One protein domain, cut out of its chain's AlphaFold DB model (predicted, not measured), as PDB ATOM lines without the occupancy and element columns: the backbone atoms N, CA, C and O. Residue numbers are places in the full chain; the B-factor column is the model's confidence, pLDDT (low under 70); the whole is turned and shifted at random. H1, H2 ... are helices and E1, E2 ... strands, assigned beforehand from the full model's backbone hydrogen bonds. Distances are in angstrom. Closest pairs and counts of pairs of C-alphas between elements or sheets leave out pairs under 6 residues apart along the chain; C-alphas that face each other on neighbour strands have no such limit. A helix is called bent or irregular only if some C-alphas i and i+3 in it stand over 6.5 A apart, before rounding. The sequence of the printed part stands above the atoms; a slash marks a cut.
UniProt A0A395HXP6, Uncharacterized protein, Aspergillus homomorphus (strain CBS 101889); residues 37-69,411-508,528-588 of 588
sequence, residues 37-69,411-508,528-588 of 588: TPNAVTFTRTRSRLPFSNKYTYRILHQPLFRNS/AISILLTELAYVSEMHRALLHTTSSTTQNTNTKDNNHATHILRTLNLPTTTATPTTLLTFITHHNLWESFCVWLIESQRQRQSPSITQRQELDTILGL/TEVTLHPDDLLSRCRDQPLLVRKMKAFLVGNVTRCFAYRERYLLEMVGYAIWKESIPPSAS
ATOM      1  N   THR A  37    -125.626 133.897 -26.125       32.09
ATOM      2  CA  THR A  37    -125.579 132.824 -25.119       32.09
ATOM      3  C   THR A  37    -124.542 133.194 -24.048       32.09
ATOM      4  O   THR A  37    -123.340 133.089 -24.293       32.09
ATOM      5  N   PRO A  38    -124.950 133.699 -22.868       44.28
ATOM      6  CA  PRO A  38    -124.008 134.228 -21.886       44.28
ATOM      7  C   PRO A  38    -123.141 133.133 -21.244       44.28
ATOM      8  O   PRO A  38    -123.582 132.431 -20.337       44.28
ATOM      9  N   ASN A  39    -121.885 133.059 -21.705       59.94
ATOM     10  CA  ASN A  39    -120.758 132.252 -21.214       59.94
ATOM     11  C   ASN A  39    -121.042 131.397 -19.969       59.94
ATOM     12  O   ASN A  39    -120.983 131.875 -18.831       59.94
ATOM     13  N   ALA A  40    -121.272 130.103 -20.180       63.28
ATOM     14  CA  ALA A  40    -121.440 129.176 -19.076       63.28
ATOM     15  C   ALA A  40    -120.118 128.986 -18.302       63.28
ATOM     16  O   ALA A  40    -119.051 128.842 -18.896       63.28
ATOM     17  N   VAL A  41    -120.175 128.974 -16.968       67.56
ATOM     18  CA  VAL A  41    -118.987 128.842 -16.105       67.56
ATOM     19  C   VAL A  41    -118.900 127.425 -15.545       67.56
ATOM     20  O   VAL A  41    -119.716 127.031 -14.710       67.56
ATOM     21  N   THR A  42    -117.889 126.667 -15.974       67.31
ATOM     22  CA  THR A  42    -117.626 125.303 -15.487       67.31
ATOM     23  C   THR A  42    -116.681 125.291 -14.290       67.31
ATOM     24  O   THR A  42    -115.601 125.890 -14.308       67.31
ATOM     25  N   PHE A  43    -117.049 124.549 -13.249       70.56
ATOM     26  CA  PHE A  43    -116.245 124.323 -12.053       70.56
ATOM     27  C   PHE A  43    -116.295 122.861 -11.611       70.56
ATOM     28  O   PHE A  43    -117.272 122.150 -11.816       70.56
ATOM     29  N   THR A  44    -115.231 122.426 -10.947       71.62
ATOM     30  CA  THR A  44    -115.164 121.138 -10.260       71.62
ATOM     31  C   THR A  44    -115.623 121.280  -8.813       71.62
ATOM     32  O   THR A  44    -115.188 122.181  -8.089       71.62
ATOM     33  N   ARG A  45    -116.477 120.356  -8.374       74.19
ATOM     34  CA  ARG A  45    -116.824 120.093  -6.976       74.19
ATOM     35  C   ARG A  45    -116.045 118.858  -6.529       74.19
ATOM     36  O   ARG A  45    -116.269 117.766  -7.037       74.19
ATOM     37  N   THR A  46    -115.128 119.019  -5.579       72.00
ATOM     38  CA  THR A  46    -114.310 117.911  -5.044       72.00
ATOM     39  C   THR A  46    -114.624 117.668  -3.573       72.00
ATOM     40  O   THR A  46    -114.662 118.612  -2.783       72.00
ATOM     41  N   ARG A  47    -114.857 116.413  -3.170       65.62
ATOM     42  CA  ARG A  47    -115.069 116.062  -1.755       65.62
ATOM     43  C   ARG A  47    -113.724 115.997  -1.023       65.62
ATOM     44  O   ARG A  47    -112.775 115.385  -1.509       65.62
ATOM     45  N   SER A  48    -113.628 116.625   0.148       60.34
ATOM     46  CA  SER A  48    -112.433 116.539   0.995       60.34
ATOM     47  C   SER A  48    -112.172 115.091   1.431       60.34
ATOM     48  O   SER A  48    -113.081 114.414   1.901       60.34
ATOM     49  N   ARG A  49    -110.920 114.625   1.313       54.97
ATOM     50  CA  ARG A  49    -110.502 113.249   1.662       54.97
ATOM     51  C   ARG A  49    -110.372 112.982   3.174       54.97
ATOM     52  O   ARG A  49    -109.950 111.899   3.560       54.97
ATOM     53  N   LEU A  50    -110.685 113.954   4.035       58.06
ATOM     54  CA  LEU A  50    -110.621 113.789   5.492       58.06
ATOM     55  C   LEU A  50    -111.938 113.171   6.012       58.06
ATOM     56  O   LEU A  50    -112.993 113.765   5.788       58.06
ATOM     57  N   PRO A  51    -111.912 112.035   6.739       46.41
ATOM     58  CA  PRO A  51    -113.116 111.241   7.029       46.41
ATOM     59  C   PRO A  51    -114.170 111.964   7.883       46.41
ATOM     60  O   PRO A  51    -115.360 111.709   7.735       46.41
ATOM     61  N   PHE A  52    -113.765 112.930   8.714       49.94
ATOM     62  CA  PHE A  52    -114.667 113.758   9.531       49.94
ATOM     63  C   PHE A  52    -115.085 115.078   8.850       49.94
ATOM     64  O   PHE A  52    -115.505 116.026   9.510       49.94
ATOM     65  N   SER A  53    -114.911 115.200   7.530       49.59
ATOM     66  CA  SER A  53    -114.977 116.485   6.828       49.59
ATOM     67  C   SER A  53    -115.802 116.410   5.540       49.59
ATOM     68  O   SER A  53    -115.250 116.425   4.439       49.59
ATOM     69  N   ASN A  54    -117.133 116.464   5.672       54.75
ATOM     70  CA  ASN A  54    -118.079 116.725   4.572       54.75
ATOM     71  C   ASN A  54    -117.958 118.173   4.044       54.75
ATOM     72  O   ASN A  54    -118.892 118.967   4.094       54.75
ATOM     73  N   LYS A  55    -116.765 118.535   3.562       61.06
ATOM     74  CA  LYS A  55    -116.459 119.805   2.902       61.06
ATOM     75  C   LYS A  55    -116.274 119.525   1.419       61.06
ATOM     76  O   LYS A  55    -115.386 118.753   1.050       61.06
ATOM     77  N   TYR A  56    -117.079 120.175   0.590       63.47
ATOM     78  CA  TYR A  56    -116.811 120.277  -0.836       63.47
ATOM     79  C   TYR A  56    -115.897 121.478  -1.094       63.47
ATOM     80  O   TYR A  56    -116.089 122.550  -0.518       63.47
ATOM     81  N   THR A  57    -114.892 121.287  -1.943       64.06
ATOM     82  CA  THR A  57    -114.033 122.356  -2.457       64.06
ATOM     83  C   THR A  57    -114.436 122.629  -3.897       64.06
ATOM     84  O   THR A  57    -114.347 121.739  -4.747       64.06
ATOM     85  N   TYR A  58    -114.872 123.858  -4.154       66.50
ATOM     86  CA  TYR A  58    -115.209 124.346  -5.485       66.50
ATOM     87  C   TYR A  58    -113.981 124.980  -6.140       66.50
ATOM     88  O   TYR A  58    -113.294 125.795  -5.521       66.50
ATOM     89  N   ARG A  59    -113.695 124.608  -7.389       59.75
ATOM     90  CA  ARG A  59    -112.604 125.176  -8.187       59.75
ATOM     91  C   ARG A  59    -113.063 125.357  -9.627       59.75
ATOM     92  O   ARG A  59    -113.360 124.376 -10.299       59.75
ATOM     93  N   ILE A  60    -113.076 126.598 -10.105       64.56
ATOM     94  CA  ILE A  60    -113.385 126.911 -11.505       64.56
ATOM     95  C   ILE A  60    -112.384 126.179 -12.408       64.56
ATOM     96  O   ILE A  60    -111.179 126.202 -12.143       64.56
ATOM     97  N   LEU A  61    -112.908 125.468 -13.406       51.53
ATOM     98  CA  LEU A  61    -112.154 124.556 -14.263       51.53
ATOM     99  C   LEU A  61    -111.649 125.288 -15.510       51.53
ATOM    100  O   LEU A  61    -110.453 125.271 -15.789       51.53
ATOM    101  N   HIS A  62    -112.551 126.001 -16.188       50.31
ATOM    102  CA  HIS A  62    -112.277 126.737 -17.420       50.31
ATOM    103  C   HIS A  62    -112.638 128.219 -17.269       50.31
ATOM    104  O   HIS A  62    -113.634 128.700 -17.795       50.31
ATOM    105  N   GLN A  63    -111.796 128.956 -16.540       52.00
ATOM    106  CA  GLN A  63    -111.698 130.413 -16.671       52.00
ATOM    107  C   GLN A  63    -110.223 130.804 -16.810       52.00
ATOM    108  O   GLN A  63    -109.508 130.900 -15.802       52.00
ATOM    109  N   PRO A  64    -109.742 131.010 -18.046       57.53
ATOM    110  CA  PRO A  64    -108.405 131.510 -18.315       57.53
ATOM    111  C   PRO A  64    -108.363 133.013 -17.991       57.53
ATOM    112  O   PRO A  64    -108.441 133.872 -18.858       57.53
ATOM    113  N   LEU A  65    -108.277 133.336 -16.700       66.56
ATOM    114  CA  LEU A  65    -108.233 134.707 -16.198       66.56
ATOM    115  C   LEU A  65    -106.780 135.199 -16.119       66.56
ATOM    116  O   LEU A  65    -106.009 134.696 -15.297       66.56
ATOM    117  N   PHE A  66    -106.416 136.206 -16.915       69.00
ATOM    118  CA  PHE A  66    -105.169 136.946 -16.722       69.00
ATOM    119  C   PHE A  66    -105.280 137.810 -15.461       69.00
ATOM    120  O   PHE A  66    -106.240 138.566 -15.300       69.00
ATOM    121  N   ARG A  67    -104.306 137.686 -14.554       70.44
ATOM    122  CA  ARG A  67    -104.356 138.281 -13.211       70.44
ATOM    123  C   ARG A  67    -103.183 139.221 -12.956       70.44
ATOM    124  O   ARG A  67    -102.028 138.836 -13.136       70.44
ATOM    125  N   ASN A  68    -103.466 140.367 -12.347       77.94
ATOM    126  CA  ASN A  68    -102.529 141.234 -11.632       77.94
ATOM    127  C   ASN A  68    -102.063 140.554 -10.325       77.94
ATOM    128  O   ASN A  68    -102.307 141.018  -9.209       77.94
ATOM    129  N   SER A  69    -101.439 139.384 -10.471       79.69
ATOM    130  CA  SER A  69    -101.104 138.464  -9.385       79.69
ATOM    131  C   SER A  69     -99.833 138.844  -8.617       79.69
ATOM    132  O   SER A  69     -99.548 138.194  -7.612       79.69
ATOM    133  N   ALA A 411    -113.098 148.505 -36.692       74.88
ATOM    134  CA  ALA A 411    -112.813 147.865 -35.405       74.88
ATOM    135  C   ALA A 411    -112.399 148.851 -34.289       74.88
ATOM    136  O   ALA A 411    -112.600 148.575 -33.101       74.88
ATOM    137  N   ILE A 412    -111.857 150.020 -34.652       81.88
ATOM    138  CA  ILE A 412    -111.576 151.101 -33.702       81.88
ATOM    139  C   ILE A 412    -112.855 151.822 -33.242       81.88
ATOM    140  O   ILE A 412    -112.929 152.175 -32.068       81.88
ATOM    141  N   SER A 413    -113.883 151.999 -34.080       80.44
ATOM    142  CA  SER A 413    -115.150 152.629 -33.662       80.44
ATOM    143  C   SER A 413    -115.853 151.796 -32.578       80.44
ATOM    144  O   SER A 413    -116.306 152.344 -31.569       80.44
ATOM    145  N   ILE A 414    -115.817 150.464 -32.712       79.50
ATOM    146  CA  ILE A 414    -116.301 149.497 -31.714       79.50
ATOM    147  C   ILE A 414    -115.517 149.653 -30.399       79.50
ATOM    148  O   ILE A 414    -116.108 149.820 -29.328       79.50
ATOM    149  N   LEU A 415    -114.178 149.666 -30.466       81.94
ATOM    150  CA  LEU A 415    -113.315 149.857 -29.292       81.94
ATOM    151  C   LEU A 415    -113.526 151.214 -28.602       81.94
ATOM    152  O   LEU A 415    -113.522 151.276 -27.371       81.94
ATOM    153  N   LEU A 416    -113.705 152.296 -29.366       84.00
ATOM    154  CA  LEU A 416    -113.955 153.640 -28.843       84.00
ATOM    155  C   LEU A 416    -115.329 153.740 -28.175       84.00
ATOM    156  O   LEU A 416    -115.426 154.331 -27.100       84.00
ATOM    157  N   THR A 417    -116.358 153.130 -28.765       82.94
ATOM    158  CA  THR A 417    -117.724 153.096 -28.217       82.94
ATOM    159  C   THR A 417    -117.752 152.366 -26.874       82.94
ATOM    160  O   THR A 417    -118.209 152.920 -25.872       82.94
ATOM    161  N   GLU A 418    -117.159 151.171 -26.805       82.69
ATOM    162  CA  GLU A 418    -117.034 150.415 -25.554       82.69
ATOM    163  C   GLU A 418    -116.182 151.141 -24.507       82.69
ATOM    164  O   GLU A 418    -116.538 151.189 -23.328       82.69
ATOM    165  N   LEU A 419    -115.069 151.759 -24.916       85.81
ATOM    166  CA  LEU A 419    -114.217 152.517 -24.002       85.81
ATOM    167  C   LEU A 419    -114.904 153.790 -23.483       85.81
ATOM    168  O   LEU A 419    -114.673 154.160 -22.330       85.81
ATOM    169  N   ALA A 420    -115.747 154.450 -24.283       84.81
ATOM    170  CA  ALA A 420    -116.552 155.596 -23.864       84.81
ATOM    171  C   ALA A 420    -117.659 155.178 -22.880       84.81
ATOM    172  O   ALA A 420    -117.795 155.785 -21.815       84.81
ATOM    173  N   TYR A 421    -118.375 154.090 -23.174       85.94
ATOM    174  CA  TYR A 421    -119.378 153.516 -22.277       85.94
ATOM    175  C   TYR A 421    -118.772 153.127 -20.912       85.94
ATOM    176  O   TYR A 421    -119.207 153.598 -19.856       85.94
ATOM    177  N   VAL A 422    -117.695 152.336 -20.926       85.50
ATOM    178  CA  VAL A 422    -116.958 151.924 -19.718       85.50
ATOM    179  C   VAL A 422    -116.367 153.127 -18.975       85.50
ATOM    180  O   VAL A 422    -116.368 153.150 -17.742       85.50
ATOM    181  N   SER A 423    -115.900 154.141 -19.711       86.94
ATOM    182  CA  SER A 423    -115.355 155.383 -19.157       86.94
ATOM    183  C   SER A 423    -116.348 156.142 -18.287       86.94
ATOM    184  O   SER A 423    -115.954 156.629 -17.224       86.94
ATOM    185  N   GLU A 424    -117.597 156.271 -18.735       87.75
ATOM    186  CA  GLU A 424    -118.621 157.012 -17.999       87.75
ATOM    187  C   GLU A 424    -119.217 156.183 -16.859       87.75
ATOM    188  O   GLU A 424    -119.391 156.722 -15.765       87.75
ATOM    189  N   MET A 425    -119.391 154.867 -17.033       85.31
ATOM    190  CA  MET A 425    -119.769 153.980 -15.924       85.31
ATOM    191  C   MET A 425    -118.748 154.018 -14.782       85.31
ATOM    192  O   MET A 425    -119.122 154.193 -13.619       85.31
ATOM    193  N   HIS A 426    -117.449 153.919 -15.092       88.44
ATOM    194  CA  HIS A 426    -116.397 154.039 -14.082       88.44
ATOM    195  C   HIS A 426    -116.414 155.425 -13.415       88.44
ATOM    196  O   HIS A 426    -116.358 155.516 -12.187       88.44
ATOM    197  N   ARG A 427    -116.559 156.506 -14.196       87.81
ATOM    198  CA  ARG A 427    -116.611 157.880 -13.672       87.81
ATOM    199  C   ARG A 427    -117.796 158.093 -12.725       87.81
ATOM    200  O   ARG A 427    -117.609 158.636 -11.637       87.81
ATOM    201  N   ALA A 428    -118.992 157.637 -13.094       85.94
ATOM    202  CA  ALA A 428    -120.194 157.761 -12.272       85.94
ATOM    203  C   ALA A 428    -120.039 157.047 -10.914       85.94
ATOM    204  O   ALA A 428    -120.317 157.635  -9.866       85.94
ATOM    205  N   LEU A 429    -119.492 155.827 -10.923       85.88
ATOM    206  CA  LEU A 429    -119.225 155.031  -9.719       85.88
ATOM    207  C   LEU A 429    -118.137 155.636  -8.806       85.88
ATOM    208  O   LEU A 429    -118.209 155.522  -7.575       85.88
ATOM    209  N   LEU A 430    -117.143 156.331  -9.370       83.56
ATOM    210  CA  LEU A 430    -116.161 157.095  -8.588       83.56
ATOM    211  C   LEU A 430    -116.779 158.331  -7.912       83.56
ATOM    212  O   LEU A 430    -116.418 158.646  -6.773       83.56
ATOM    213  N   HIS A 431    -117.731 159.009  -8.562       80.44
ATOM    214  CA  HIS A 431    -118.418 160.158  -7.962       80.44
ATOM    215  C   HIS A 431    -119.300 159.752  -6.770       80.44
ATOM    216  O   HIS A 431    -119.218 160.407  -5.730       80.44
ATOM    217  N   THR A 432    -120.056 158.645  -6.847       75.38
ATOM    218  CA  THR A 432    -120.822 158.119  -5.691       75.38
ATOM    219  C   THR A 432    -119.935 157.682  -4.530       75.38
ATOM    220  O   THR A 432    -120.313 157.814  -3.364       75.38
ATOM    221  N   THR A 433    -118.740 157.171  -4.831       64.75
ATOM    222  CA  THR A 433    -117.769 156.781  -3.800       64.75
ATOM    223  C   THR A 433    -117.226 158.018  -3.086       64.75
ATOM    224  O   THR A 433    -117.263 158.087  -1.861       64.75
ATOM    225  N   SER A 434    -116.823 159.038  -3.850       58.84
ATOM    226  CA  SER A 434    -116.290 160.299  -3.320       58.84
ATOM    227  C   SER A 434    -117.288 161.051  -2.429       58.84
ATOM    228  O   SER A 434    -116.929 161.475  -1.328       58.84
ATOM    229  N   SER A 435    -118.548 161.196  -2.861       55.88
ATOM    230  CA  SER A 435    -119.563 161.986  -2.142       55.88
ATOM    231  C   SER A 435    -120.007 161.374  -0.807       55.88
ATOM    232  O   SER A 435    -120.404 162.101   0.101       55.88
ATOM    233  N   THR A 436    -119.888 160.054  -0.644       53.25
ATOM    234  CA  THR A 436    -120.287 159.347   0.589       53.25
ATOM    235  C   THR A 436    -119.357 159.656   1.783       53.25
ATOM    236  O   THR A 436    -119.698 159.402   2.939       53.25
ATOM    237  N   THR A 437    -118.163 160.208   1.543       49.31
ATOM    238  CA  THR A 437    -117.059 160.205   2.521       49.31
ATOM    239  C   THR A 437    -117.316 161.027   3.798       49.31
ATOM    240  O   THR A 437    -116.798 160.663   4.854       49.31
ATOM    241  N   GLN A 438    -118.134 162.087   3.768       48.06
ATOM    242  CA  GLN A 438    -118.089 163.155   4.788       48.06
ATOM    243  C   GLN A 438    -118.864 162.964   6.113       48.06
ATOM    244  O   GLN A 438    -118.607 163.733   7.029       48.06
ATOM    245  N   ASN A 439    -119.758 161.977   6.287       46.97
ATOM    246  CA  ASN A 439    -120.509 161.810   7.555       46.97
ATOM    247  C   ASN A 439    -120.571 160.350   8.038       46.97
ATOM    248  O   ASN A 439    -120.761 159.445   7.232       46.97
ATOM    249  N   THR A 440    -120.382 160.084   9.335       50.41
ATOM    250  CA  THR A 440    -120.228 158.721   9.894       50.41
ATOM    251  C   THR A 440    -121.365 158.309  10.829       50.41
ATOM    252  O   THR A 440    -121.457 158.824  11.938       50.41
ATOM    253  N   ASN A 441    -122.197 157.361  10.371       45.22
ATOM    254  CA  ASN A 441    -122.652 156.146  11.094       45.22
ATOM    255  C   ASN A 441    -123.843 155.465  10.388       45.22
ATOM    256  O   ASN A 441    -124.022 154.261  10.509       45.22
ATOM    257  N   THR A 442    -124.596 156.186   9.553       52.06
ATOM    258  CA  THR A 442    -125.648 155.644   8.660       52.06
ATOM    259  C   THR A 442    -125.125 155.271   7.260       52.06
ATOM    260  O   THR A 442    -125.883 155.207   6.290       52.06
ATOM    261  N   LYS A 443    -123.809 155.060   7.126       52.94
ATOM    262  CA  LYS A 443    -123.089 155.076   5.841       52.94
ATOM    263  C   LYS A 443    -123.452 153.928   4.899       52.94
ATOM    264  O   LYS A 443    -123.777 154.190   3.745       52.94
ATOM    265  N   ASP A 444    -123.423 152.685   5.367       55.91
ATOM    266  CA  ASP A 444    -123.335 151.518   4.473       55.91
ATOM    267  C   ASP A 444    -124.599 151.297   3.627       55.91
ATOM    268  O   ASP A 444    -124.513 151.094   2.414       55.91
ATOM    269  N   ASN A 445    -125.785 151.426   4.231       60.75
ATOM    270  CA  ASN A 445    -127.065 151.318   3.516       60.75
ATOM    271  C   ASN A 445    -127.256 152.463   2.506       60.75
ATOM    272  O   ASN A 445    -127.769 152.249   1.402       60.75
ATOM    273  N   ASN A 446    -126.806 153.673   2.848       68.38
ATOM    274  CA  ASN A 446    -126.858 154.820   1.946       68.38
ATOM    275  C   ASN A 446    -125.861 154.643   0.790       68.38
ATOM    276  O   ASN A 446    -126.226 154.821  -0.368       68.38
ATOM    277  N   HIS A 447    -124.636 154.195   1.067       73.50
ATOM    278  CA  HIS A 447    -123.624 153.917   0.049       73.50
ATOM    279  C   HIS A 447    -124.089 152.849  -0.953       73.50
ATOM    280  O   HIS A 447    -124.053 153.066  -2.166       73.50
ATOM    281  N   ALA A 448    -124.616 151.729  -0.446       73.38
ATOM    282  CA  ALA A 448    -125.159 150.645  -1.256       73.38
ATOM    283  C   ALA A 448    -126.320 151.108  -2.153       73.38
ATOM    284  O   ALA A 448    -126.372 150.766  -3.336       73.38
ATOM    285  N   THR A 449    -127.240 151.918  -1.619       75.88
ATOM    286  CA  THR A 449    -128.369 152.447  -2.400       75.88
ATOM    287  C   THR A 449    -127.965 153.551  -3.378       75.88
ATOM    288  O   THR A 449    -128.579 153.650  -4.438       75.88
ATOM    289  N   HIS A 450    -126.913 154.331  -3.100       78.38
ATOM    290  CA  HIS A 450    -126.333 155.259  -4.073       78.38
ATOM    291  C   HIS A 450    -125.670 154.529  -5.246       78.38
ATOM    292  O   HIS A 450    -125.962 154.877  -6.388       78.38
ATOM    293  N   ILE A 451    -124.863 153.488  -4.998       79.00
ATOM    294  CA  ILE A 451    -124.263 152.686  -6.080       79.00
ATOM    295  C   ILE A 451    -125.353 152.033  -6.934       79.00
ATOM    296  O   ILE A 451    -125.351 152.215  -8.148       79.00
ATOM    297  N   LEU A 452    -126.326 151.340  -6.327       79.06
ATOM    298  CA  LEU A 452    -127.411 150.700  -7.084       79.06
ATOM    299  C   LEU A 452    -128.230 151.716  -7.898       79.06
ATOM    300  O   LEU A 452    -128.520 151.453  -9.062       79.06
ATOM    301  N   ARG A 453    -128.524 152.905  -7.347       81.88
ATOM    302  CA  ARG A 453    -129.194 153.988  -8.089       81.88
ATOM    303  C   ARG A 453    -128.368 154.470  -9.287       81.88
ATOM    304  O   ARG A 453    -128.937 154.695 -10.345       81.88
ATOM    305  N   THR A 454    -127.048 154.594  -9.151       80.62
ATOM    306  CA  THR A 454    -126.140 154.979 -10.251       80.62
ATOM    307  C   THR A 454    -125.962 153.883 -11.306       80.62
ATOM    308  O   THR A 454    -125.620 154.188 -12.444       80.62
ATOM    309  N   LEU A 455    -126.263 152.626 -10.975       80.00
ATOM    310  CA  LEU A 455    -126.414 151.533 -11.941       80.00
ATOM    311  C   LEU A 455    -127.828 151.459 -12.561       80.00
ATOM    312  O   LEU A 455    -128.131 150.493 -13.255       80.00
ATOM    313  N   ASN A 456    -128.708 152.433 -12.287       80.19
ATOM    314  CA  ASN A 456    -130.135 152.428 -12.640       80.19
ATOM    315  C   ASN A 456    -130.915 151.195 -12.121       80.19
ATOM    316  O   ASN A 456    -131.964 150.839 -12.657       80.19
ATOM    317  N   LEU A 457    -130.431 150.547 -11.054       80.06
ATOM    318  CA  LEU A 457    -131.036 149.346 -10.473       80.06
ATOM    319  C   LEU A 457    -132.056 149.677  -9.366       80.06
ATOM    320  O   LEU A 457    -131.793 150.549  -8.529       80.06
ATOM    321  N   PRO A 458    -133.184 148.940  -9.264       73.69
ATOM    322  CA  PRO A 458    -134.176 149.180  -8.217       73.69
ATOM    323  C   PRO A 458    -133.619 148.884  -6.814       73.69
ATOM    324  O   PRO A 458    -133.295 147.749  -6.461       73.69
ATOM    325  N   THR A 459    -133.519 149.901  -5.960       66.06
ATOM    326  CA  THR A 459    -132.900 149.757  -4.631       66.06
ATOM    327  C   THR A 459    -133.696 148.824  -3.714       66.06
ATOM    328  O   THR A 459    -133.124 147.895  -3.130       66.06
ATOM    329  N   THR A 460    -135.013 149.026  -3.631       63.88
ATOM    330  CA  THR A 460    -135.946 148.262  -2.786       63.88
ATOM    331  C   THR A 460    -136.505 147.015  -3.473       63.88
ATOM    332  O   THR A 460    -136.567 145.966  -2.841       63.88
ATOM    333  N   THR A 461    -136.857 147.094  -4.760       65.94
ATOM    334  CA  THR A 461    -137.648 146.070  -5.475       65.94
ATOM    335  C   THR A 461    -136.862 145.178  -6.445       65.94
ATOM    336  O   THR A 461    -137.474 144.371  -7.139       65.94
ATOM    337  N   ALA A 462    -135.526 145.281  -6.521       76.31
ATOM    338  CA  ALA A 462    -134.744 144.484  -7.474       76.31
ATOM    339  C   ALA A 462    -134.916 142.971  -7.260       76.31
ATOM    340  O   ALA A 462    -134.540 142.429  -6.216       76.31
ATOM    341  N   THR A 463    -135.446 142.315  -8.290       83.06
ATOM    342  CA  THR A 463    -135.646 140.868  -8.384       83.06
ATOM    343  C   THR A 463    -134.348 140.159  -8.794       83.06
ATOM    344  O   THR A 463    -133.469 140.806  -9.379       83.06
ATOM    345  N   PRO A 464    -134.223 138.834  -8.562       81.81
ATOM    346  CA  PRO A 464    -133.093 138.042  -9.052       81.81
ATOM    347  C   PRO A 464    -132.856 138.252 -10.552       81.81
ATOM    348  O   PRO A 464    -131.734 138.526 -10.961       81.81
ATOM    349  N   THR A 465    -133.932 138.238 -11.347       84.19
ATOM    350  CA  THR A 465    -133.901 138.471 -12.795       84.19
ATOM    351  C   THR A 465    -133.309 139.836 -13.139       84.19
ATOM    352  O   THR A 465    -132.344 139.888 -13.884       84.19
ATOM    353  N   THR A 466    -133.798 140.940 -12.554       84.75
ATOM    354  CA  THR A 466    -133.276 142.287 -12.889       84.75
ATOM    355  C   THR A 466    -131.787 142.458 -12.572       84.75
ATOM    356  O   THR A 466    -131.066 143.103 -13.331       84.75
ATOM    357  N   LEU A 467    -131.306 141.857 -11.478       84.56
ATOM    358  CA  LEU A 467    -129.888 141.889 -11.118       84.56
ATOM    359  C   LEU A 467    -129.052 140.979 -12.019       84.56
ATOM    360  O   LEU A 467    -127.951 141.365 -12.403       84.56
ATOM    361  N   LEU A 468    -129.569 139.803 -12.380       84.56
ATOM    362  CA  LEU A 468    -128.893 138.887 -13.290       84.56
ATOM    363  C   LEU A 468    -128.796 139.468 -14.703       84.56
ATOM    364  O   LEU A 468    -127.703 139.474 -15.252       84.56
ATOM    365  N   THR A 469    -129.884 140.019 -15.251       81.62
ATOM    366  CA  THR A 469    -129.896 140.689 -16.560       81.62
ATOM    367  C   THR A 469    -128.895 141.840 -16.600       81.62
ATOM    368  O   THR A 469    -128.170 141.972 -17.575       81.62
ATOM    369  N   PHE A 470    -128.773 142.634 -15.532       83.69
ATOM    370  CA  PHE A 470    -127.723 143.653 -15.433       83.69
ATOM    371  C   PHE A 470    -126.311 143.033 -15.418       83.69
ATOM    372  O   PHE A 470    -125.403 143.505 -16.103       83.69
ATOM    373  N   ILE A 471    -126.112 141.962 -14.644       80.50
ATOM    374  CA  ILE A 471    -124.825 141.261 -14.531       80.50
ATOM    375  C   ILE A 471    -124.414 140.608 -15.865       80.50
ATOM    376  O   ILE A 471    -123.227 140.631 -16.194       80.50
ATOM    377  N   THR A 472    -125.347 140.072 -16.654       76.81
ATOM    378  CA  THR A 472    -125.063 139.492 -17.978       76.81
ATOM    379  C   THR A 472    -124.892 140.562 -19.052       76.81
ATOM    380  O   THR A 472    -123.885 140.530 -19.745       76.81
ATOM    381  N   HIS A 473    -125.785 141.555 -19.135       74.94
ATOM    382  CA  HIS A 473    -125.743 142.655 -20.115       74.94
ATOM    383  C   HIS A 473    -124.469 143.519 -20.033       74.94
ATOM    384  O   HIS A 473    -124.078 144.167 -21.000       74.94
ATOM    385  N   HIS A 474    -123.794 143.532 -18.882       73.25
ATOM    386  CA  HIS A 474    -122.505 144.210 -18.702       73.25
ATOM    387  C   HIS A 474    -121.318 143.235 -18.574       73.25
ATOM    388  O   HIS A 474    -120.266 143.614 -18.058       73.25
ATOM    389  N   ASN A 475    -121.508 141.980 -19.002       71.44
ATOM    390  CA  ASN A 475    -120.628 140.800 -18.924       71.44
ATOM    391  C   ASN A 475    -119.859 140.650 -17.590       71.44
ATOM    392  O   ASN A 475    -118.753 140.105 -17.527       71.44
ATOM    393  N   LEU A 476    -120.470 141.107 -16.492       76.50
ATOM    394  CA  LEU A 476    -119.999 140.936 -15.114       76.50
ATOM    395  C   LEU A 476    -120.251 139.512 -14.591       76.50
ATOM    396  O   LEU A 476    -119.825 139.191 -13.484       76.50
ATOM    397  N   TRP A 477    -120.946 138.671 -15.362       79.19
ATOM    398  CA  TRP A 477    -121.308 137.293 -15.024       79.19
ATOM    399  C   TRP A 477    -120.123 136.458 -14.526       79.19
ATOM    400  O   TRP A 477    -120.154 135.958 -13.401       79.19
ATOM    401  N   GLU A 478    -119.036 136.394 -15.297       74.31
ATOM    402  CA  GLU A 478    -117.829 135.668 -14.889       74.31
ATOM    403  C   GLU A 478    -117.256 136.220 -13.575       74.31
ATOM    404  O   GLU A 478    -116.929 135.443 -12.678       74.31
ATOM    405  N   SER A 479    -117.229 137.550 -13.408       74.38
ATOM    406  CA  SER A 479    -116.778 138.203 -12.170       74.38
ATOM    407  C   SER A 479    -117.642 137.811 -10.973       74.38
ATOM    408  O   SER A 479    -117.114 137.551  -9.894       74.38
ATOM    409  N   PHE A 480    -118.962 137.756 -11.155       81.00
ATOM    410  CA  PHE A 480    -119.908 137.355 -10.120       81.00
ATOM    411  C   PHE A 480    -119.709 135.888  -9.716       81.00
ATOM    412  O   PHE A 480    -119.701 135.587  -8.523       81.00
ATOM    413  N   CYS A 481    -119.457 134.986 -10.669       78.94
ATOM    414  CA  CYS A 481    -119.150 133.585 -10.373       78.94
ATOM    415  C   CYS A 481    -117.832 133.417  -9.595       78.94
ATOM    416  O   CYS A 481    -117.808 132.672  -8.612       78.94
ATOM    417  N   VAL A 482    -116.758 134.139  -9.956       75.62
ATOM    418  CA  VAL A 482    -115.507 134.116  -9.163       75.62
ATOM    419  C   VAL A 482    -115.742 134.689  -7.762       75.62
ATOM    420  O   VAL A 482    -115.317 134.078  -6.777       75.62
ATOM    421  N   TRP A 483    -116.479 135.803  -7.649       81.44
ATOM    422  CA  TRP A 483    -116.843 136.404  -6.360       81.44
ATOM    423  C   TRP A 483    -117.566 135.417  -5.447       81.44
ATOM    424  O   TRP A 483    -117.222 135.258  -4.273       81.44
ATOM    425  N   LEU A 484    -118.579 134.749  -5.994       80.44
ATOM    426  CA  LEU A 484    -119.456 133.853  -5.259       80.44
ATOM    427  C   LEU A 484    -118.676 132.664  -4.673       80.44
ATOM    428  O   LEU A 484    -118.952 132.255  -3.545       80.44
ATOM    429  N   ILE A 485    -117.661 132.172  -5.391       76.19
ATOM    430  CA  ILE A 485    -116.800 131.063  -4.959       76.19
ATOM    431  C   ILE A 485    -115.708 131.527  -3.974       76.19
ATOM    432  O   ILE A 485    -115.573 130.938  -2.901       76.19
ATOM    433  N   GLU A 486    -114.940 132.586  -4.266       70.38
ATOM    434  CA  GLU A 486    -113.837 133.032  -3.384       70.38
ATOM    435  C   GLU A 486    -114.353 133.719  -2.097       70.38
ATOM    436  O   GLU A 486    -113.711 133.621  -1.049       70.38
ATOM    437  N   SER A 487    -115.558 134.312  -2.102       68.94
ATOM    438  CA  SER A 487    -116.184 134.872  -0.884       68.94
ATOM    439  C   SER A 487    -116.420 133.830   0.222       68.94
ATOM    440  O   SER A 487    -116.418 134.176   1.404       68.94
ATOM    441  N   GLN A 488    -116.538 132.546  -0.137       64.88
ATOM    442  CA  GLN A 488    -116.646 131.422   0.806       64.88
ATOM    443  C   GLN A 488    -115.304 131.009   1.432       64.88
ATOM    444  O   GLN A 488    -115.266 130.227   2.385       64.88
ATOM    445  N   ARG A 489    -114.186 131.513   0.897       58.81
ATOM    446  CA  ARG A 489    -112.824 131.117   1.279       58.81
ATOM    447  C   ARG A 489    -112.157 132.084   2.253       58.81
ATOM    448  O   ARG A 489    -111.322 131.662   3.047       58.81
ATOM    449  N   GLN A 490    -112.501 133.371   2.185       50.81
ATOM    450  CA  GLN A 490    -111.769 134.435   2.885       50.81
ATOM    451  C   GLN A 490    -112.015 134.503   4.401       50.81
ATOM    452  O   GLN A 490    -111.174 135.030   5.129       50.81
ATOM    453  N   ARG A 491    -113.132 133.972   4.913       49.44
ATOM    454  CA  ARG A 491    -113.406 133.951   6.360       49.44
ATOM    455  C   ARG A 491    -112.757 132.723   6.994       49.44
ATOM    456  O   ARG A 491    -113.124 131.602   6.674       49.44
ATOM    457  N   GLN A 492    -111.809 132.937   7.911       40.50
ATOM    458  CA  GLN A 492    -110.937 131.886   8.473       40.50
ATOM    459  C   GLN A 492    -111.668 130.771   9.248       40.50
ATOM    460  O   GLN A 492    -111.105 129.701   9.465       40.50
ATOM    461  N   SER A 493    -112.934 130.971   9.615       42.56
ATOM    462  CA  SER A 493    -113.853 129.894   9.993       42.56
ATOM    463  C   SER A 493    -115.219 130.126   9.343       42.56
ATOM    464  O   SER A 493    -116.050 130.833   9.911       42.56
ATOM    465  N   PRO A 494    -115.481 129.550   8.154       48.22
ATOM    466  CA  PRO A 494    -116.808 129.579   7.557       48.22
ATOM    467  C   PRO A 494    -117.733 128.705   8.402       48.22
ATOM    468  O   PRO A 494    -117.457 127.509   8.583       48.22
ATOM    469  N   SER A 495    -118.812 129.300   8.912       49.62
ATOM    470  CA  SER A 495    -119.856 128.575   9.633       49.62
ATOM    471  C   SER A 495    -120.493 127.510   8.733       49.62
ATOM    472  O   SER A 495    -120.415 127.578   7.502       49.62
ATOM    473  N   ILE A 496    -121.144 126.515   9.343       53.31
ATOM    474  CA  ILE A 496    -121.884 125.475   8.606       53.31
ATOM    475  C   ILE A 496    -122.919 126.130   7.670       53.31
ATOM    476  O   ILE A 496    -122.989 125.781   6.492       53.31
ATOM    477  N   THR A 497    -123.596 127.172   8.163       55.03
ATOM    478  CA  THR A 497    -124.557 128.008   7.431       55.03
ATOM    479  C   THR A 497    -123.981 128.593   6.139       55.03
ATOM    480  O   THR A 497    -124.587 128.447   5.086       55.03
ATOM    481  N   GLN A 498    -122.792 129.209   6.178       56.78
ATOM    482  CA  GLN A 498    -122.228 129.889   5.002       56.78
ATOM    483  C   GLN A 498    -121.856 128.919   3.873       56.78
ATOM    484  O   GLN A 498    -121.985 129.269   2.702       56.78
ATOM    485  N   ARG A 499    -121.476 127.674   4.190       57.91
ATOM    486  CA  ARG A 499    -121.262 126.646   3.157       57.91
ATOM    487  C   ARG A 499    -122.579 126.137   2.569       57.91
ATOM    488  O   ARG A 499    -122.651 125.938   1.362       57.91
ATOM    489  N   GLN A 500    -123.620 126.003   3.394       61.94
ATOM    490  CA  GLN A 500    -124.972 125.701   2.913       61.94
ATOM    491  C   GLN A 500    -125.514 126.813   2.000       61.94
ATOM    492  O   GLN A 500    -126.183 126.490   1.028       61.94
ATOM    493  N   GLU A 501    -125.174 128.090   2.227       71.06
ATOM    494  CA  GLU A 501    -125.550 129.186   1.314       71.06
ATOM    495  C   GLU A 501    -125.102 128.920  -0.134       71.06
ATOM    496  O   GLU A 501    -125.896 129.121  -1.047       71.06
ATOM    497  N   LEU A 502    -123.864 128.462  -0.375       73.94
ATOM    498  CA  LEU A 502    -123.401 128.216  -1.748       73.94
ATOM    499  C   LEU A 502    -124.114 127.014  -2.376       73.94
ATOM    500  O   LEU A 502    -124.611 127.120  -3.493       73.94
ATOM    501  N   ASP A 503    -124.220 125.899  -1.654       72.88
ATOM    502  CA  ASP A 503    -124.886 124.694  -2.156       72.88
ATOM    503  C   ASP A 503    -126.393 124.944  -2.411       72.88
ATOM    504  O   ASP A 503    -126.943 124.428  -3.383       72.88
ATOM    505  N   THR A 504    -127.041 125.812  -1.622       74.88
ATOM    506  CA  THR A 504    -128.419 126.300  -1.837       74.88
ATOM    507  C   THR A 504    -128.540 127.241  -3.042       74.88
ATOM    508  O   THR A 504    -129.531 127.161  -3.771       74.88
ATOM    509  N   ILE A 505    -127.550 128.112  -3.285       74.75
ATOM    510  CA  ILE A 505    -127.542 129.019  -4.447       74.75
ATOM    511  C   ILE A 505    -127.327 128.250  -5.754       74.75
ATOM    512  O   ILE A 505    -127.987 128.543  -6.745       74.75
ATOM    513  N   LEU A 506    -126.432 127.261  -5.752       76.75
ATOM    514  CA  LEU A 506    -126.115 126.451  -6.933       76.75
ATOM    515  C   LEU A 506    -127.101 125.288  -7.161       76.75
ATOM    516  O   LEU A 506    -126.964 124.551  -8.136       76.75
ATOM    517  N   GLY A 507    -128.057 125.082  -6.249       66.94
ATOM    518  CA  GLY A 507    -128.998 123.955  -6.255       66.94
ATOM    519  C   GLY A 507    -128.375 122.588  -5.941       66.94
ATOM    520  O   GLY A 507    -129.072 121.574  -5.974       66.94
ATOM    521  N   LEU A 508    -127.084 122.548  -5.594       70.06
ATOM    522  CA  LEU A 508    -126.260 121.353  -5.369       70.06
ATOM    523  C   LEU A 508    -126.514 120.701  -3.997       70.06
ATOM    524  O   LEU A 508    -125.577 120.327  -3.285       70.06
ATOM    525  N   THR A 528    -116.683 116.197  -9.518       73.12
ATOM    526  CA  THR A 528    -117.901 116.415 -10.308       73.12
ATOM    527  C   THR A 528    -117.764 117.745 -11.030       73.12
ATOM    528  O   THR A 528    -117.673 118.788 -10.377       73.12
ATOM    529  N   GLU A 529    -117.731 117.726 -12.356       73.62
ATOM    530  CA  GLU A 529    -117.813 118.943 -13.159       73.62
ATOM    531  C   GLU A 529    -119.259 119.438 -13.203       73.62
ATOM    532  O   GLU A 529    -120.201 118.660 -13.347       73.62
ATOM    533  N   VAL A 530    -119.438 120.743 -13.017       71.31
ATOM    534  CA  VAL A 530    -120.736 121.411 -13.033       71.31
ATOM    535  C   VAL A 530    -120.588 122.696 -13.831       71.31
ATOM    536  O   VAL A 530    -119.735 123.531 -13.530       71.31
ATOM    537  N   THR A 531    -121.444 122.857 -14.832       72.44
ATOM    538  CA  THR A 531    -121.550 124.067 -15.649       72.44
ATOM    539  C   THR A 531    -122.775 124.876 -15.208       72.44
ATOM    540  O   THR A 531    -123.821 124.304 -14.874       72.44
ATOM    541  N   LEU A 532    -122.621 126.204 -15.162       74.06
ATOM    542  CA  LEU A 532    -123.679 127.179 -14.868       74.06
ATOM    543  C   LEU A 532    -123.822 128.184 -16.009       74.06
ATOM    544  O   LEU A 532    -122.932 129.009 -16.215       74.06
ATOM    545  N   HIS A 533    -124.972 128.176 -16.670       77.00
ATOM    546  CA  HIS A 533    -125.504 129.344 -17.367       77.00
ATOM    547  C   HIS A 533    -126.056 130.356 -16.332       77.00
ATOM    548  O   HIS A 533    -126.350 129.974 -15.196       77.00
ATOM    549  N   PRO A 534    -126.260 131.637 -16.673       77.06
ATOM    550  CA  PRO A 534    -127.007 132.579 -15.835       77.06
ATOM    551  C   PRO A 534    -128.377 132.053 -15.390       77.06
ATOM    552  O   PRO A 534    -128.715 132.107 -14.207       77.06
ATOM    553  N   ASP A 535    -129.141 131.490 -16.322       78.25
ATOM    554  CA  ASP A 535    -130.520 131.027 -16.107       78.25
ATOM    555  C   ASP A 535    -130.591 129.787 -15.200       78.25
ATOM    556  O   ASP A 535    -131.610 129.529 -14.548       78.25
ATOM    557  N   ASP A 536    -129.471 129.070 -15.053       78.25
ATOM    558  CA  ASP A 536    -129.322 128.028 -14.040       78.25
ATOM    559  C   ASP A 536    -129.395 128.595 -12.620       78.25
ATOM    560  O   ASP A 536    -129.871 127.905 -11.727       78.25
ATOM    561  N   LEU A 537    -128.984 129.843 -12.363       79.69
ATOM    562  CA  LEU A 537    -129.184 130.429 -11.031       79.69
ATOM    563  C   LEU A 537    -130.638 130.821 -10.781       79.69
ATOM    564  O   LEU A 537    -131.085 130.722  -9.642       79.69
ATOM    565  N   LEU A 538    -131.400 131.227 -11.801       80.44
ATOM    566  CA  LEU A 538    -132.827 131.512 -11.608       80.44
ATOM    567  C   LEU A 538    -133.620 130.227 -11.328       80.44
ATOM    568  O   LEU A 538    -134.522 130.248 -10.495       80.44
ATOM    569  N   SER A 539    -133.256 129.117 -11.975       77.81
ATOM    570  CA  SER A 539    -133.956 127.828 -11.878       77.81
ATOM    571  C   SER A 539    -133.456 126.902 -10.757       77.81
ATOM    572  O   SER A 539    -134.268 126.247 -10.105       77.81
ATOM    573  N   ARG A 540    -132.141 126.834 -10.494       78.12
ATOM    574  CA  ARG A 540    -131.543 125.925  -9.491       78.12
ATOM    575  C   ARG A 540    -131.464 126.535  -8.083       78.12
ATOM    576  O   ARG A 540    -131.394 125.783  -7.108       78.12
ATOM    577  N   CYS A 541    -131.474 127.866  -7.943       79.44
ATOM    578  CA  CYS A 541    -131.375 128.520  -6.636       79.44
ATOM    579  C   CYS A 541    -132.662 128.359  -5.816       79.44
ATOM    580  O   CYS A 541    -133.725 128.861  -6.184       79.44
ATOM    581  N   ARG A 542    -132.551 127.711  -4.649       77.88
ATOM    582  CA  ARG A 542    -133.690 127.506  -3.733       77.88
ATOM    583  C   ARG A 542    -133.968 128.701  -2.811       77.88
ATOM    584  O   ARG A 542    -135.014 128.735  -2.176       77.88
ATOM    585  N   ASP A 543    -133.050 129.664  -2.731       83.69
ATOM    586  CA  ASP A 543    -133.143 130.850  -1.868       83.69
ATOM    587  C   ASP A 543    -132.880 132.129  -2.683       83.69
ATOM    588  O   ASP A 543    -131.781 132.690  -2.736       83.69
ATOM    589  N   GLN A 544    -133.933 132.583  -3.358       82.38
ATOM    590  CA  GLN A 544    -133.928 133.791  -4.179       82.38
ATOM    591  C   GLN A 544    -133.574 135.084  -3.400       82.38
ATOM    592  O   GLN A 544    -132.795 135.883  -3.930       82.38
ATOM    593  N   PRO A 545    -134.047 135.341  -2.155       84.31
ATOM    594  CA  PRO A 545    -133.602 136.521  -1.408       84.31
ATOM    595  C   PRO A 545    -132.121 136.457  -0.985       84.31
ATOM    596  O   PRO A 545    -131.455 137.498  -0.964       84.31
ATOM    597  N   LEU A 546    -131.558 135.270  -0.721       83.38
ATOM    598  CA  LEU A 546    -130.110 135.093  -0.552       83.38
ATOM    599  C   LEU A 546    -129.346 135.405  -1.848       83.38
ATOM    600  O   LEU A 546    -128.345 136.123  -1.793       83.38
ATOM    601  N   LEU A 547    -129.824 134.938  -3.008       84.25
ATOM    602  CA  LEU A 547    -129.229 135.255  -4.312       84.25
ATOM    603  C   LEU A 547    -129.212 136.770  -4.575       84.25
ATOM    604  O   LEU A 547    -128.156 137.328  -4.879       84.25
ATOM    605  N   VAL A 548    -130.333 137.462  -4.343       85.69
ATOM    606  CA  VAL A 548    -130.432 138.933  -4.431       85.69
ATOM    607  C   VAL A 548    -129.450 139.623  -3.480       85.69
ATOM    608  O   VAL A 548    -128.760 140.563  -3.883       85.69
ATOM    609  N   ARG A 549    -129.327 139.154  -2.229       86.00
ATOM    610  CA  ARG A 549    -128.351 139.685  -1.259       86.00
ATOM    611  C   ARG A 549    -126.911 139.521  -1.761       86.00
ATOM    612  O   ARG A 549    -126.123 140.455  -1.632       86.00
ATOM    613  N   LYS A 550    -126.567 138.370  -2.346       86.75
ATOM    614  CA  LYS A 550    -125.232 138.085  -2.903       86.75
ATOM    615  C   LYS A 550    -124.939 138.947  -4.136       86.75
ATOM    616  O   LYS A 550    -123.883 139.566  -4.186       86.75
ATOM    617  N   MET A 551    -125.883 139.074  -5.070       86.81
ATOM    618  CA  MET A 551    -125.756 139.949  -6.245       86.81
ATOM    619  C   MET A 551    -125.581 141.423  -5.855       86.81
ATOM    620  O   MET A 551    -124.650 142.074  -6.329       86.81
ATOM    621  N   LYS A 552    -126.405 141.947  -4.931       85.88
ATOM    622  CA  LYS A 552    -126.250 143.323  -4.420       85.88
ATOM    623  C   LYS A 552    -124.890 143.527  -3.736       85.88
ATOM    624  O   LYS A 552    -124.251 144.546  -3.975       85.88
ATOM    625  N   ALA A 553    -124.415 142.562  -2.944       84.94
ATOM    626  CA  ALA A 553    -123.112 142.641  -2.276       84.94
ATOM    627  C   ALA A 553    -121.915 142.579  -3.250       84.94
ATOM    628  O   ALA A 553    -120.956 143.334  -3.075       84.94
ATOM    629  N   PHE A 554    -121.982 141.748  -4.298       86.94
ATOM    630  CA  PHE A 554    -120.999 141.749  -5.387       86.94
ATOM    631  C   PHE A 554    -120.916 143.128  -6.051       86.94
ATOM    632  O   PHE A 554    -119.829 143.710  -6.101       86.94
ATOM    633  N   LEU A 555    -122.063 143.652  -6.505       86.50
ATOM    634  CA  LEU A 555    -122.150 144.930  -7.208       86.50
ATOM    635  C   LEU A 555    -121.604 146.067  -6.337       86.50
ATOM    636  O   LEU A 555    -120.627 146.705  -6.719       86.50
ATOM    637  N   VAL A 556    -122.159 146.265  -5.138       84.19
ATOM    638  CA  VAL A 556    -121.761 147.351  -4.224       84.19
ATOM    639  C   VAL A 556    -120.275 147.289  -3.861       84.19
ATOM    640  O   VAL A 556    -119.606 148.316  -3.876       84.19
ATOM    641  N   GLY A 557    -119.733 146.102  -3.573       81.00
ATOM    642  CA  GLY A 557    -118.337 145.980  -3.153       81.00
ATOM    643  C   GLY A 557    -117.306 146.101  -4.281       81.00
ATOM    644  O   GLY A 557    -116.129 146.326  -3.993       81.00
ATOM    645  N   ASN A 558    -117.687 145.871  -5.548       82.69
ATOM    646  CA  ASN A 558    -116.692 145.541  -6.579       82.69
ATOM    647  C   ASN A 558    -116.964 146.033  -8.005       82.69
ATOM    648  O   ASN A 558    -116.014 146.052  -8.789       82.69
ATOM    649  N   VAL A 559    -118.185 146.450  -8.358       83.12
ATOM    650  CA  VAL A 559    -118.528 146.849  -9.741       83.12
ATOM    651  C   VAL A 559    -117.584 147.933 -10.285       83.12
ATOM    652  O   VAL A 559    -117.096 147.838 -11.410       83.12
ATOM    653  N   THR A 560    -117.210 148.892  -9.432       85.75
ATOM    654  CA  THR A 560    -116.237 149.956  -9.719       85.75
ATOM    655  C   THR A 560    -114.858 149.405 -10.087       85.75
ATOM    656  O   THR A 560    -114.222 149.928 -10.996       85.75
ATOM    657  N   ARG A 561    -114.394 148.325  -9.436       83.12
ATOM    658  CA  ARG A 561    -113.104 147.679  -9.746       83.12
ATOM    659  C   ARG A 561    -113.161 146.960 -11.095       83.12
ATOM    660  O   ARG A 561    -112.220 147.087 -11.873       83.12
ATOM    661  N   CYS A 562    -114.262 146.266 -11.394       81.75
ATOM    662  CA  CYS A 562    -114.448 145.583 -12.676       81.75
ATOM    663  C   CYS A 562    -114.431 146.578 -13.850       81.75
ATOM    664  O   CYS A 562    -113.668 146.386 -14.799       81.75
ATOM    665  N   PHE A 563    -115.180 147.686 -13.759       84.88
ATOM    666  CA  PHE A 563    -115.126 148.751 -14.770       84.88
ATOM    667  C   PHE A 563    -113.741 149.422 -14.840       84.88
ATOM    668  O   PHE A 563    -113.239 149.635 -15.940       84.88
ATOM    669  N   ALA A 564    -113.073 149.675 -13.706       86.62
ATOM    670  CA  ALA A 564    -111.722 150.247 -13.686       86.62
ATOM    671  C   ALA A 564    -110.666 149.360 -14.371       86.62
ATOM    672  O   ALA A 564    -109.724 149.875 -14.971       86.62
ATOM    673  N   TYR A 565    -110.782 148.033 -14.272       85.31
ATOM    674  CA  TYR A 565    -109.894 147.099 -14.970       85.31
ATOM    675  C   TYR A 565    -110.232 146.999 -16.461       85.31
ATOM    676  O   TYR A 565    -109.322 147.076 -17.289       85.31
ATOM    677  N   ARG A 566    -111.525 146.942 -16.815       82.56
ATOM    678  CA  ARG A 566    -111.982 146.968 -18.214       82.56
ATOM    679  C   ARG A 566    -111.522 148.239 -18.939       82.56
ATOM    680  O   ARG A 566    -111.022 148.150 -20.054       82.56
ATOM    681  N   GLU A 567    -111.598 149.398 -18.283       88.38
ATOM    682  CA  GLU A 567    -111.094 150.677 -18.804       88.38
ATOM    683  C   GLU A 567    -109.585 150.622 -19.100       88.38
ATOM    684  O   GLU A 567    -109.155 151.012 -20.183       88.38
ATOM    685  N   ARG A 568    -108.770 150.097 -18.171       90.06
ATOM    686  CA  ARG A 568    -107.305 149.991 -18.342       90.06
ATOM    687  C   ARG A 568    -106.921 149.129 -19.546       90.06
ATOM    688  O   ARG A 568    -106.023 149.522 -20.288       90.06
ATOM    689  N   TYR A 569    -107.603 148.001 -19.742       88.31
ATOM    690  CA  TYR A 569    -107.393 147.119 -20.892       88.31
ATOM    691  C   TYR A 569    -107.839 147.774 -22.209       88.31
ATOM    692  O   TYR A 569    -107.072 147.807 -23.170       88.31
ATOM    693  N   LEU A 570    -109.036 148.374 -22.244       87.69
ATOM    694  CA  LEU A 570    -109.553 149.057 -23.434       87.69
ATOM    695  C   LEU A 570    -108.689 150.261 -23.854       87.69
ATOM    696  O   LEU A 570    -108.496 150.481 -25.047       87.69
ATOM    697  N   LEU A 571    -108.103 150.999 -22.903       90.50
ATOM    698  CA  LEU A 571    -107.136 152.067 -23.200       90.50
ATOM    699  C   LEU A 571    -105.870 151.526 -23.889       90.50
ATOM    700  O   LEU A 571    -105.349 152.167 -24.798       90.50
ATOM    701  N   GLU A 572    -105.373 150.349 -23.501       89.88
ATOM    702  CA  GLU A 572    -104.217 149.736 -24.175       89.88
ATOM    703  C   GLU A 572    -104.570 149.161 -25.550       89.88
ATOM    704  O   GLU A 572    -103.780 149.321 -26.478       89.88
ATOM    705  N   MET A 573    -105.765 148.583 -25.708       87.50
ATOM    706  CA  MET A 573    -106.300 148.147 -27.005       87.50
ATOM    707  C   MET A 573    -106.408 149.313 -27.998       87.50
ATOM    708  O   MET A 573    -105.822 149.254 -29.077       87.50
ATOM    709  N   VAL A 574    -107.092 150.400 -27.618       88.31
ATOM    710  CA  VAL A 574    -107.258 151.602 -28.459       88.31
ATOM    711  C   VAL A 574    -105.909 152.235 -28.796       88.31
ATOM    712  O   VAL A 574    -105.649 152.572 -29.947       88.31
ATOM    713  N   GLY A 575    -105.015 152.369 -27.814       87.94
ATOM    714  CA  GLY A 575    -103.696 152.953 -28.044       87.94
ATOM    715  C   GLY A 575    -102.757 152.090 -28.891       87.94
ATOM    716  O   GLY A 575    -101.914 152.639 -29.598       87.94
ATOM    717  N   TYR A 576    -102.910 150.762 -28.857       88.00
ATOM    718  CA  TYR A 576    -102.214 149.862 -29.776       88.00
ATOM    719  C   TYR A 576    -102.772 149.963 -31.199       88.00
ATOM    720  O   TYR A 576    -101.986 150.033 -32.139       88.00
ATOM    721  N   ALA A 577    -104.098 150.023 -31.354       87.25
ATOM    722  CA  ALA A 577    -104.754 150.153 -32.652       87.25
ATOM    723  C   ALA A 577    -104.363 151.464 -33.363       87.25
ATOM    724  O   ALA A 577    -103.852 151.424 -34.479       87.25
ATOM    725  N   ILE A 578    -104.465 152.607 -32.668       85.00
ATOM    726  CA  ILE A 578    -104.026 153.924 -33.175       85.00
ATOM    727  C   ILE A 578    -102.534 153.912 -33.537       85.00
ATOM    728  O   ILE A 578    -102.140 154.464 -34.563       85.00
ATOM    729  N   TRP A 579    -101.686 153.280 -32.715       85.25
ATOM    730  CA  TRP A 579    -100.270 153.144 -33.049       85.25
ATOM    731  C   TRP A 579    -100.059 152.303 -34.312       85.25
ATOM    732  O   TRP A 579     -99.282 152.713 -35.172       85.25
ATOM    733  N   LYS A 580    -100.746 151.164 -34.451       84.62
ATOM    734  CA  LYS A 580    -100.596 150.293 -35.618       84.62
ATOM    735  C   LYS A 580    -101.043 150.986 -36.908       84.62
ATOM    736  O   LYS A 580    -100.309 150.940 -37.887       84.62
ATOM    737  N   GLU A 581    -102.184 151.667 -36.901       80.81
ATOM    738  CA  GLU A 581    -102.694 152.379 -38.085       80.81
ATOM    739  C   GLU A 581    -101.888 153.644 -38.428       80.81
ATOM    740  O   GLU A 581    -101.968 154.141 -39.546       80.81
ATOM    741  N   SER A 582    -101.040 154.130 -37.512       73.75
ATOM    742  CA  SER A 582    -100.048 155.176 -37.808       73.75
ATOM    743  C   SER A 582     -98.780 154.674 -38.526       73.75
ATOM    744  O   SER A 582     -97.894 155.475 -38.824       73.75
ATOM    745  N   ILE A 583     -98.659 153.366 -38.796       74.06
ATOM    746  CA  ILE A 583     -97.532 152.777 -39.537       74.06
ATOM    747  C   ILE A 583     -97.915 152.664 -41.023       74.06
ATOM    748  O   ILE A 583     -98.922 152.028 -41.333       74.06
ATOM    749  N   PRO A 584     -97.131 153.227 -41.965       63.81
ATOM    750  CA  PRO A 584     -97.409 153.071 -43.390       63.81
ATOM    751  C   PRO A 584     -97.220 151.606 -43.835       63.81
ATOM    752  O   PRO A 584     -96.294 150.942 -43.363       63.81
ATOM    753  N   PRO A 585     -98.024 151.101 -44.791       54.47
ATOM    754  CA  PRO A 585     -98.026 149.688 -45.201       54.47
ATOM    755  C   PRO A 585     -96.748 149.220 -45.923       54.47
ATOM    756  O   PRO A 585     -96.629 148.054 -46.277       54.47
ATOM    757  N   SER A 586     -95.774 150.108 -46.140       43.09
ATOM    758  CA  SER A 586     -94.427 149.778 -46.621       43.09
ATOM    759  C   SER A 586     -93.442 149.391 -45.503       43.09
ATOM    760  O   SER A 586     -92.268 149.159 -45.788       43.09
ATOM    761  N   ALA A 587     -93.886 149.354 -44.239       44.31
ATOM    762  CA  ALA A 587     -93.038 149.151 -43.058       44.31
ATOM    763  C   ALA A 587     -93.628 148.176 -42.010       44.31
ATOM    764  O   ALA A 587     -93.264 148.254 -40.832       44.31
ATOM    765  N   SER A 588     -94.555 147.302 -42.424       37.06
ATOM    766  CA  SER A 588     -95.253 146.307 -41.587       37.06
ATOM    767  C   SER A 588     -94.662 144.904 -41.701       37.06
ATOM    768  O   SER A 588     -94.610 144.423 -42.854       37.06
TER     769      SER A 588
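Overview. This is residues 37 to 69, 411 to 508 and 528 to 588 of the 588 residues of an uncharacterized protein of Aspergillus homomorphus (strain CBS 101889) (UniProt A0A395HXP6). A small three-stranded sheet, E2 E1 E3, covers one side of a helical head, with H4 packed along one of its faces and its other face bare of helices. On H4, away from the sheet, the arm H7a crosses at a wide angle, with H2, H3 and H5 also packed on it; the helix then bends, and its long arm H7b leaves the head side by side with the long H1. The printed part has 192 residues with seven named helices and three named strands, in the order E1 E2 H1 H2 H3 H4 H5 E3 H6 H7, and it is mostly helix. The sheet is antiparallel throughout. The whole is only just loose, close to compact, with a radius of gyration of the C-alphas of 19.8 A, and spans 69 by 46 by 31 A.

Along the chain. Find C-alpha 41 at (-118.987, 128.842, -16.105); from there strand E1, residues 41 to 47, runs 19.6 A. E2, residues 56 to 60, and E3, residues 528 to 532, each run 13.0 A. Look next at H4, residues 477 to 486, 14.5 A long. H3 is residues 464 to 473, 14.1 A; H5 is residues 496 to 505, 14.7 A; H6 is residues 534 to 540, 10.3 A. H7, residues 544 to 581, was assigned as one helix by its hydrogen bonds, but it is bent: C-alphas 557 and 560 are 8.0 A apart. Its arm H7a, residues 544 to 557, runs 19.8 A; its arm H7b, residues 560 to 581, runs 31.5 A and ends with C-alpha 581 at (-102.694, 152.379, -38.085). Across the first cut, C-alpha 411 at (-112.813, 147.865, -35.405) begins H1, residues 411 to 438, 43.3 A long and irregular: C-alphas 435 and 438 are 7.2 A apart. H2, residues 443 to 454, runs 16.4 A.

Arrangement. Start at the inner strand E1. It forms an antiparallel hairpin with E2, where N 44 and O 59 are within hydrogen-bond range at 2.8 A. On its other side is E3, antiparallel, with N 43 and O 530 at 2.9 A. H4 is on this sheet at a height of 9.5 A, over E1 and along it at 7 degrees on the local plane; the C-alphas of Tyr 58 and Ile 485, the closest of E2 and H4, are 6.9 A apart. H7, the hub, touches five helices. H7a, with residues 550 to 554 alone, touches H4 about perpendicular at 83 degrees, closest at the C-alphas of Phe 480 and Phe 554, 6.5 A. H3 touches H7a at a steep tilt of 41 degrees, with C-alphas 464 and 548 closest at 5.4 A. H5 touches H7a at C-alphas 505 and 547, 6.5 A. H6 touches H3 at C-alphas 538 and 464, 7.0 A. H2 touches H7a with residues 448 to 452 alone, closest at C-alphas 448 and 556, 5.6 A. H1 and H2 form a helical hairpin, with C-alphas 436 and 447 closest at 6.4 A. H1 touches H7b, opposite ways at a shallow tilt of 32 degrees, only just short of steep; C-alphas 426 and 563 are closest at 5.5 A. Every O i to N i+4 pair is within hydrogen-bond range in H2, H3, H4, H7a and H7b; in H1 it is 21 of 24, in H5 5 of 6, in H6 2 of 3.

Size, cuts and confidence. The two C-alphas farthest apart, those of Phe 52 and Ser 586, are 69.7 A apart. Residues 70 to 410 are not printed, with 30.0 A between C-alphas 69 and 411; residues 509 to 527 are not printed either, with 10.9 A between C-alphas 508 and 528. Of the links that are printed whole, none is long. Mean pLDDT of the printed part is 72.6; 63 residues are under 70, among them residues 47 to 66, 433 to 446 and 487 to 500.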